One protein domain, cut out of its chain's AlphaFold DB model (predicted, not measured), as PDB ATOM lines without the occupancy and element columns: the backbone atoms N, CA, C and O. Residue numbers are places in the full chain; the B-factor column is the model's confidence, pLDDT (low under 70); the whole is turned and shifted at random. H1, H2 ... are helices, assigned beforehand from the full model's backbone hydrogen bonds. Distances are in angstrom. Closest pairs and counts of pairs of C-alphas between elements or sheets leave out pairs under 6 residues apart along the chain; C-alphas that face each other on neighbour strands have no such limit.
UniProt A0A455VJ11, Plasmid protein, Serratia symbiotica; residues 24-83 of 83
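Overview. This is residues 24 to 83 of the 83 residues of the protein "Plasmid protein" of Serratia symbiotica (UniProt A0A455VJ11). H3 forms the core of a small cluster of helices: H2 crosses it on one side, the short H1 packs on another, and H4 folds back from its far end, meeting residues 61 to 64 to make an open V-shaped helical hairpin. The printed part has 60 residues with four named helices, H1, H2, H3 and H4 along the chain, and no named strand; the class is all helix. It is compact, with a radius of gyration of the C-alphas of 10.5 A, and spans 28 by 22 by 14 A.

Along the chain. The longest helix, H2, holds residues 34 to 47 and measures 20.3 A from first to last C-alpha, from (13.873, -4.450, -12.936) to (-4.500, -10.048, -19.387). H3, residues 52 to 64, measures 18.2 A. H4, residues 72 to 82, measures 15.1 A and ends at C-alpha 82 at (0.651, -2.633, -8.075). H1, residues 27 to 32, measures 8.9 A and begins at C-alpha 27 at (11.972, -14.785, -8.390).

Arrangement. H2 and H3 are the hubs, touching 3 other helices each. They touch each other at a steep tilt of 57 degrees, opposite ways; their closest C-alphas, of Thr 37 and Ala 57, are 5.0 A apart. With residues 38 to 42 alone H2 only just touches H4, with 3 pairs of C-alphas within 8 A, the closest Lys 42 and Leu 81 at 6.9 A; they run the same way at a shallow tilt of 19 degrees. H3 touches H4 with residues 61 to 64 alone, at a steep tilt of 40 degrees, opposite ways; the closest C-alphas, of Phe 64 and Ser 75, are 5.6 A apart. H1 touches H3 at a steep tilt of 45 degrees, the same way, with the C-alphas of Tyr 27 and Asn 56 closest at 4.5 A. H1 and H2 only just touch, with 3 pairs of C-alphas within 8 A, only at the corner by their link, and Tyr 30 and Thr 37 are closest, their C-alphas 5.3 A apart. H1 and H4 are apart. With H1 and H2, which touch only at the corner, left out, 1 of the 4 pairs of helices that touch is at a shallow tilt, and the helix packing is mostly crossed, the helices' lines standing mostly at steep tilts to each other. In H1, H2, H3 and H4 every O i to N i+4 pair is within hydrogen-bond range.

Size, cuts and confidence. The C-alphas farthest apart, of Lys 47 and Leu 68, are 30.4 A apart. The printed part has no cut. The links H1 to H2 and H2 to H3 are tight, and H3 to H4 is short. The mean pLDDT of the printed part is 96.4, and no printed residue is under 70.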
ATOM      1  N   VAL A  24      10.438 -20.485 -17.631       93.31
ATOM      2  CA  VAL A  24      10.016 -20.109 -16.285       93.31
ATOM      3  C   VAL A  24      11.205 -19.489 -15.564       93.31
ATOM      4  O   VAL A  24      12.115 -20.189 -15.126       93.31
ATOM      5  N   LYS A  25      11.168 -18.171 -15.407       96.88
ATOM      6  CA  LYS A  25      12.180 -17.394 -14.702       96.88
ATOM      7  C   LYS A  25      11.872 -17.365 -13.214       96.88
ATOM      8  O   LYS A  25      10.717 -17.283 -12.785       96.88
ATOM      9  N   SER A  26      12.921 -17.465 -12.405       98.00
ATOM     10  CA  SER A  26      12.804 -17.491 -10.949       98.00
ATOM     11  C   SER A  26      12.510 -16.099 -10.382       98.00
ATOM     12  O   SER A  26      12.725 -15.074 -11.024       98.00
ATOM     13  N   TYR A  27      12.059 -16.046  -9.129       98.00
ATOM     14  CA  TYR A  27      11.972 -14.785  -8.390       98.00
ATOM     15  C   TYR A  27      13.326 -14.055  -8.305       98.00
ATOM     16  O   TYR A  27      13.359 -12.833  -8.422       98.00
ATOM     17  N   ALA A  28      14.429 -14.792  -8.124       98.25
ATOM     18  CA  ALA A  28      15.769 -14.209  -8.039       98.25
ATOM     19  C   ALA A  28      16.149 -13.492  -9.342       98.25
ATOM     20  O   ALA A  28      16.593 -12.351  -9.292       98.25
ATOM     21  N   TRP A  29      15.853 -14.106 -10.496       98.25
ATOM     22  CA  TRP A  29      16.033 -13.458 -11.795       98.25
ATOM     23  C   TRP A  29      15.285 -12.127 -11.849       98.25
ATOM     24  O   TRP A  29      15.886 -11.081 -12.069       98.25
ATOM     25  N   TYR A  30      13.979 -12.139 -11.580       98.38
ATOM     26  CA  TYR A  30      13.183 -10.914 -11.624       98.38
ATOM     27  C   TYR A  30      13.671  -9.854 -10.623       98.38
ATOM     28  O   TYR A  30      13.721  -8.675 -10.955       98.38
ATOM     29  N   SER A  31      14.144 -10.258  -9.444       98.00
ATOM     30  CA  SER A  31      14.679  -9.334  -8.428       98.00
ATOM     31  C   SER A  31      15.932  -8.568  -8.874       98.00
ATOM     32  O   SER A  31      16.229  -7.516  -8.315       98.00
ATOM     33  N   GLU A  32      16.645  -9.064  -9.886       97.69
ATOM     34  CA  GLU A  32      17.818  -8.415 -10.489       97.69
ATOM     35  C   GLU A  32      17.483  -7.722 -11.823       97.69
ATOM     36  O   GLU A  32      18.232  -6.871 -12.299       97.69
ATOM     37  N   HIS A  33      16.330  -8.040 -12.418       98.19
ATOM     38  CA  HIS A  33      15.916  -7.579 -13.743       98.19
ATOM     39  C   HIS A  33      14.687  -6.674 -13.635       98.19
ATOM     40  O   HIS A  33      13.556  -7.067 -13.933       98.19
ATOM     41  N   GLN A  34      14.922  -5.434 -13.205       98.12
ATOM     42  CA  GLN A  34      13.873  -4.450 -12.936       98.12
ATOM     43  C   GLN A  34      12.935  -4.230 -14.135       98.12
ATOM     44  O   GLN A  34      11.720  -4.365 -14.007       98.12
ATOM     45  N   GLU A  35      13.470  -3.901 -15.312       98.19
ATOM     46  CA  GLU A  35      12.624  -3.591 -16.471       98.19
ATOM     47  C   GLU A  35      11.827  -4.814 -16.932       98.19
ATOM     48  O   GLU A  35      10.636  -4.710 -17.218       98.19
ATOM     49  N   GLU A  36      12.447  -5.994 -16.917       97.94
ATOM     50  CA  GLU A  36      11.754  -7.228 -17.274       97.94
ATOM     51  C   GLU A  36      10.618  -7.542 -16.292       97.94
ATOM     52  O   GLU A  36       9.508  -7.866 -16.709       97.94
ATOM     53  N   THR A  37      10.855  -7.364 -14.992       98.50
ATOM     54  CA  THR A  37       9.827  -7.516 -13.954       98.50
ATOM     55  C   THR A  37       8.640  -6.602 -14.204       98.50
ATOM     56  O   THR A  37       7.493  -7.051 -14.149       98.50
ATOM     57  N   TYR A  38       8.907  -5.328 -14.508       98.56
ATOM     58  CA  TYR A  38       7.863  -4.351 -14.795       98.56
ATOM     59  C   TYR A  38       7.021  -4.783 -15.999       98.56
ATOM     60  O   TYR A  38       5.797  -4.849 -15.904       98.56
ATOM     61  N   GLN A  39       7.666  -5.124 -17.117       98.06
ATOM     62  CA  GLN A  39       6.964  -5.499 -18.345       98.06
ATOM     63  C   GLN A  39       6.180  -6.804 -18.191       98.06
ATOM     64  O   GLN A  39       5.033  -6.885 -18.635       98.06
ATOM     65  N   THR A  40       6.764  -7.814 -17.545       96.88
ATOM     66  CA  THR A  40       6.102  -9.103 -17.328       96.88
ATOM     67  C   THR A  40       4.901  -8.947 -16.409       96.88
ATOM     68  O   THR A  40       3.801  -9.351 -16.784       96.88
ATOM     69  N   TYR A  41       5.055  -8.304 -15.248       97.88
ATOM     70  CA  TYR A  41       3.928  -8.145 -14.332       97.88
ATOM     71  C   TYR A  41       2.829  -7.239 -14.909       97.88
ATOM     72  O   TYR A  41       1.647  -7.550 -14.765       97.88
ATOM     73  N   LYS A  42       3.193  -6.182 -15.653       97.75
ATOM     74  CA  LYS A  42       2.226  -5.346 -16.380       97.75
ATOM     75  C   LYS A  42       1.374  -6.170 -17.345       97.75
ATOM     76  O   LYS A  42       0.150  -6.091 -17.281       97.75
ATOM     77  N   LYS A  43       2.000  -7.010 -18.175       95.38
ATOM     78  CA  LYS A  43       1.282  -7.910 -19.093       95.38
ATOM     79  C   LYS A  43       0.371  -8.885 -18.341       95.38
ATOM     80  O   LYS A  43      -0.775  -9.069 -18.745       95.38
ATOM     81  N   CYS A  44       0.853  -9.471 -17.242       95.00
ATOM     82  CA  CYS A  44       0.053 -10.379 -16.417       95.00
ATOM     83  C   CYS A  44      -1.208  -9.690 -15.877       95.00
ATOM     84  O   CYS A  44      -2.300 -10.252 -15.954       95.00
ATOM     85  N   LYS A  45      -1.075  -8.448 -15.393       94.69
ATOM     86  CA  LYS A  45      -2.194  -7.644 -14.886       94.69
ATOM     87  C   LYS A  45      -3.202  -7.287 -15.981       94.69
ATOM     88  O   LYS A  45      -4.398  -7.437 -15.761       94.69
ATOM     89  N   GLU A  46      -2.737  -6.861 -17.153       94.00
ATOM     90  CA  GLU A  46      -3.607  -6.480 -18.280       94.00
ATOM     91  C   GLU A  46      -4.428  -7.656 -18.819       94.00
ATOM     92  O   GLU A  46      -5.580  -7.483 -19.211       94.00
ATOM     93  N   LYS A  47      -3.847  -8.858 -18.833       89.50
ATOM     94  CA  LYS A  47      -4.500 -10.048 -19.387       89.50
ATOM     95  C   LYS A  47      -5.228 -10.911 -18.356       89.50
ATOM     96  O   LYS A  47      -5.916 -11.852 -18.744       89.50
ATOM     97  N   GLY A  48      -5.051 -10.639 -17.062       84.44
ATOM     98  CA  GLY A  48      -5.499 -11.534 -15.994       84.44
ATOM     99  C   GLY A  48      -4.793 -12.896 -16.025       84.44
ATOM    100  O   GLY A  48      -5.366 -13.901 -15.605       84.44
ATOM    101  N   GLU A  49      -3.570 -12.950 -16.563       82.12
ATOM    102  CA  GLU A  49      -2.791 -14.182 -16.680       82.12
ATOM    103  C   GLU A  49      -2.168 -14.551 -15.324       82.12
ATOM    104  O   GLU A  49      -1.508 -13.745 -14.666       82.12
ATOM    105  N   GLY A  50      -2.370 -15.804 -14.916       80.06
ATOM    106  CA  GLY A  50      -1.660 -16.437 -13.807       80.06
ATOM    107  C   GLY A  50      -0.558 -17.368 -14.314       80.06
ATOM    108  O   GLY A  50      -0.579 -17.822 -15.455       80.06
ATOM    109  N   GLY A  51       0.414 -17.684 -13.462       89.81
ATOM    110  CA  GLY A  51       1.496 -18.612 -13.800       89.81
ATOM    111  C   GLY A  51       2.781 -18.303 -13.047       89.81
ATOM    112  O   GLY A  51       2.881 -17.284 -12.366       89.81
ATOM    113  N   ASN A  52       3.781 -19.177 -13.169       95.81
ATOM    114  CA  ASN A  52       5.029 -19.038 -12.414       95.81
ATOM    115  C   ASN A  52       5.740 -17.706 -12.697       95.81
ATOM    116  O   ASN A  52       6.148 -17.038 -11.751       95.81
ATOM    117  N   ASN A  53       5.813 -17.277 -13.962       95.69
ATOM    118  CA  ASN A  53       6.415 -15.988 -14.319       95.69
ATOM    119  C   ASN A  53       5.621 -14.810 -13.747       95.69
ATOM    120  O   ASN A  53       6.217 -13.923 -13.148       95.69
ATOM    121  N   CYS A  54       4.287 -14.836 -13.822       96.81
ATOM    122  CA  CYS A  54       3.450 -13.793 -13.227       96.81
ATOM    123  C   CYS A  54       3.603 -13.723 -11.702       96.81
ATOM    124  O   CYS A  54       3.753 -12.636 -11.150       96.81
ATOM    125  N   ASN A  55       3.643 -14.872 -11.022       97.25
ATOM    126  CA  ASN A  55       3.822 -14.943  -9.572       97.25
ATOM    127  C   ASN A  55       5.214 -14.458  -9.146       97.25
ATOM    128  O   ASN A  55       5.347 -13.719  -8.170       97.25
ATOM    129  N   ASN A  56       6.257 -14.860  -9.872       98.06
ATOM    130  CA  ASN A  56       7.629 -14.461  -9.573       98.06
ATOM    131  C   ASN A  56       7.858 -12.973  -9.871       98.06
ATOM    132  O   ASN A  56       8.420 -12.275  -9.026       98.06
ATOM    133  N   ALA A  57       7.359 -12.472 -11.005       98.25
ATOM    134  CA  ALA A  57       7.419 -11.058 -11.359       98.25
ATOM    135  C   ALA A  57       6.599 -10.191 -10.392       98.25
ATOM    136  O   ALA A  57       7.073  -9.143  -9.977       98.25
ATOM    137  N   TYR A  58       5.418 -10.641  -9.952       98.19
ATOM    138  CA  TYR A  58       4.634  -9.940  -8.929       98.19
ATOM    139  C   TYR A  58       5.411  -9.785  -7.618       98.19
ATOM    140  O   TYR A  58       5.514  -8.689  -7.074       98.19
ATOM    141  N   ARG A  59       6.006 -10.873  -7.117       98.38
ATOM    142  CA  ARG A  59       6.800 -10.830  -5.881       98.38
ATOM    143  C   ARG A  59       7.986  -9.875  -6.007       98.38
ATOM    144  O   ARG A  59       8.262  -9.126  -5.074       98.38
ATOM    145  N   ALA A  60       8.669  -9.883  -7.151       98.62
ATOM    146  CA  ALA A  60       9.761  -8.953  -7.416       98.62
ATOM    147  C   ALA A  60       9.259  -7.503  -7.540       98.62
ATOM    148  O   ALA A  60       9.880  -6.604  -6.985       98.62
ATOM    149  N   ALA A  61       8.102  -7.271  -8.170       98.50
ATOM    150  CA  ALA A  61       7.468  -5.955  -8.245       98.50
ATOM    151  C   ALA A  61       7.143  -5.395  -6.853       98.50
ATOM    152  O   ALA A  61       7.417  -4.225  -6.584       98.50
ATOM    153  N   VAL A  62       6.630  -6.233  -5.943       98.56
ATOM    154  CA  VAL A  62       6.433  -5.860  -4.532       98.56
ATOM    155  C   VAL A  62       7.762  -5.470  -3.885       98.56
ATOM    156  O   VAL A  62       7.827  -4.435  -3.228       98.56
ATOM    157  N   ASN A  63       8.838  -6.225  -4.114       98.50
ATOM    158  CA  ASN A  63      10.152  -5.870  -3.575       98.50
ATOM    159  C   ASN A  63      10.665  -4.523  -4.123       98.50
ATOM    160  O   ASN A  63      11.076  -3.670  -3.341       98.50
ATOM    161  N   PHE A  64      10.570  -4.283  -5.437       98.62
ATOM    162  CA  PHE A  64      10.979  -3.012  -6.050       98.62
ATOM    163  C   PHE A  64      10.162  -1.808  -5.564       98.62
ATOM    164  O   PHE A  64      10.682  -0.694  -5.544       98.62
ATOM    165  N   SER A  65       8.914  -2.012  -5.126       98.50
ATOM    166  CA  SER A  65       8.092  -0.947  -4.531       98.50
ATOM    167  C   SER A  65       8.562  -0.478  -3.146       98.50
ATOM    168  O   SER A  65       8.055   0.517  -2.637       98.50
ATOM    169  N   ASN A  66       9.540  -1.149  -2.531       98.25
ATOM    170  CA  ASN A  66      10.050  -0.779  -1.216       98.25
ATOM    171  C   ASN A  66      11.033   0.407  -1.286       98.25
ATOM    172  O   ASN A  66      12.200   0.234  -1.643       98.25
ATOM    173  N   GLU A  67      10.577   1.589  -0.863       97.75
ATOM    174  CA  GLU A  67      11.366   2.834  -0.814       97.75
ATOM    175  C   GLU A  67      12.585   2.776   0.130       97.75
ATOM    176  O   GLU A  67      13.492   3.596   0.012       97.75
ATOM    177  N   LEU A  68      12.643   1.812   1.059       97.88
ATOM    178  CA  LEU A  68      13.820   1.607   1.915       97.88
ATOM    179  C   LEU A  68      14.950   0.859   1.196       97.88
ATOM    180  O   LEU A  68      16.088   0.888   1.658       97.88
ATOM    181  N   LEU A  69      14.631   0.150   0.108       96.94
ATOM    182  CA  LEU A  69      15.568  -0.718  -0.611       96.94
ATOM    183  C   LEU A  69      15.967  -0.160  -1.978       96.94
ATOM    184  O   LEU A  69      17.043  -0.491  -2.473       96.94
ATOM    185  N   TYR A  70      15.127   0.678  -2.588       97.38
ATOM    186  CA  TYR A  70      15.325   1.178  -3.946       97.38
ATOM    187  C   TYR A  70      15.144   2.699  -4.031       97.38
ATOM    188  O   TYR A  70      14.462   3.291  -3.194       97.38
ATOM    189  N   PRO A  71      15.736   3.361  -5.047       98.25
ATOM    190  CA  PRO A  71      15.500   4.779  -5.288       98.25
ATOM    191  C   PRO A  71      14.009   5.080  -5.435       98.25
ATOM    192  O   PRO A  71      13.285   4.321  -6.080       98.25
ATOM    193  N   LYS A  72      13.571   6.233  -4.918       97.94
ATOM    194  CA  LYS A  72      12.158   6.636  -4.924       97.94
ATOM    195  C   LYS A  72      11.511   6.540  -6.309       97.94
ATOM    196  O   LYS A  72      10.391   6.069  -6.423       97.94
ATOM    197  N   GLU A  73      12.229   6.920  -7.363       97.62
ATOM    198  CA  GLU A  73      11.747   6.809  -8.747       97.62
ATOM    199  C   GLU A  73      11.378   5.365  -9.134       97.62
ATOM    200  O   GLU A  73      10.338   5.120  -9.749       97.62
ATOM    201  N   VAL A  74      12.203   4.392  -8.737       98.06
ATOM    202  CA  VAL A  74      11.944   2.966  -8.967       98.06
ATOM    203  C   VAL A  74      10.749   2.520  -8.134       98.06
ATOM    204  O   VAL A  74       9.808   1.931  -8.667       98.06
ATOM    205  N   SER A  75      10.750   2.837  -6.842       98.44
ATOM    206  CA  SER A  75       9.685   2.420  -5.933       98.44
ATOM    207  C   SER A  75       8.325   3.007  -6.302       98.44
ATOM    208  O   SER A  75       7.335   2.275  -6.309       98.44
ATOM    209  N   ASP A  76       8.272   4.272  -6.719       98.38
ATOM    210  CA  ASP A  76       7.063   4.926  -7.224       98.38
ATOM    211  C   ASP A  76       6.540   4.222  -8.487       98.38
ATOM    212  O   ASP A  76       5.340   3.941  -8.585       98.38
ATOM    213  N   LYS A  77       7.430   3.873  -9.433       98.12
ATOM    214  CA  LYS A  77       7.077   3.159 -10.675       98.12
ATOM    215  C   LYS A  77       6.389   1.823 -10.380       98.12
ATOM    216  O   LYS A  77       5.353   1.522 -10.976       98.12
ATOM    217  N   PHE A  78       6.924   1.023  -9.457       98.44
ATOM    218  CA  PHE A  78       6.322  -0.269  -9.101       98.44
ATOM    219  C   PHE A  78       5.100  -0.140  -8.194       98.44
ATOM    220  O   PHE A  78       4.137  -0.884  -8.369       98.44
ATOM    221  N   THR A  79       5.079   0.841  -7.294       98.38
ATOM    222  CA  THR A  79       3.895   1.159  -6.485       98.38
ATOM    223  C   THR A  79       2.707   1.525  -7.372       98.38
ATOM    224  O   THR A  79       1.591   1.073  -7.128       98.38
ATOM    225  N   ALA A  80       2.932   2.309  -8.431       97.88
ATOM    226  CA  ALA A  80       1.896   2.634  -9.407       97.88
ATOM    227  C   ALA A  80       1.407   1.397 -10.174       97.88
ATOM    228  O   ALA A  80       0.213   1.273 -10.423       97.88
ATOM    229  N   LEU A  81       2.305   0.464 -10.511       97.38
ATOM    230  CA  LEU A  81       1.943  -0.773 -11.207       97.38
ATOM    231  C   LEU A  81       1.079  -1.713 -10.343       97.38
ATOM    232  O   LEU A  81       0.194  -2.395 -10.867       97.38
ATOM    233  N   LEU A  82       1.329  -1.751  -9.032       96.31
ATOM    234  CA  LEU A  82       0.651  -2.633  -8.075       96.31
ATOM    235  C   LEU A  82      -0.759  -2.163  -7.673       96.31
ATOM    236  O   LEU A  82      -1.546  -2.990  -7.223       96.31
ATOM    237  N   LYS A  83      -1.086  -0.878  -7.858       91.44
ATOM    238  CA  LYS A  83      -2.431  -0.309  -7.634       91.44
ATOM    239  C   LYS A  83      -3.385  -0.705  -8.748       91.44
ATOM    240  O   LYS A  83      -4.384  -1.394  -8.480       91.44
TER     241      LYS A  83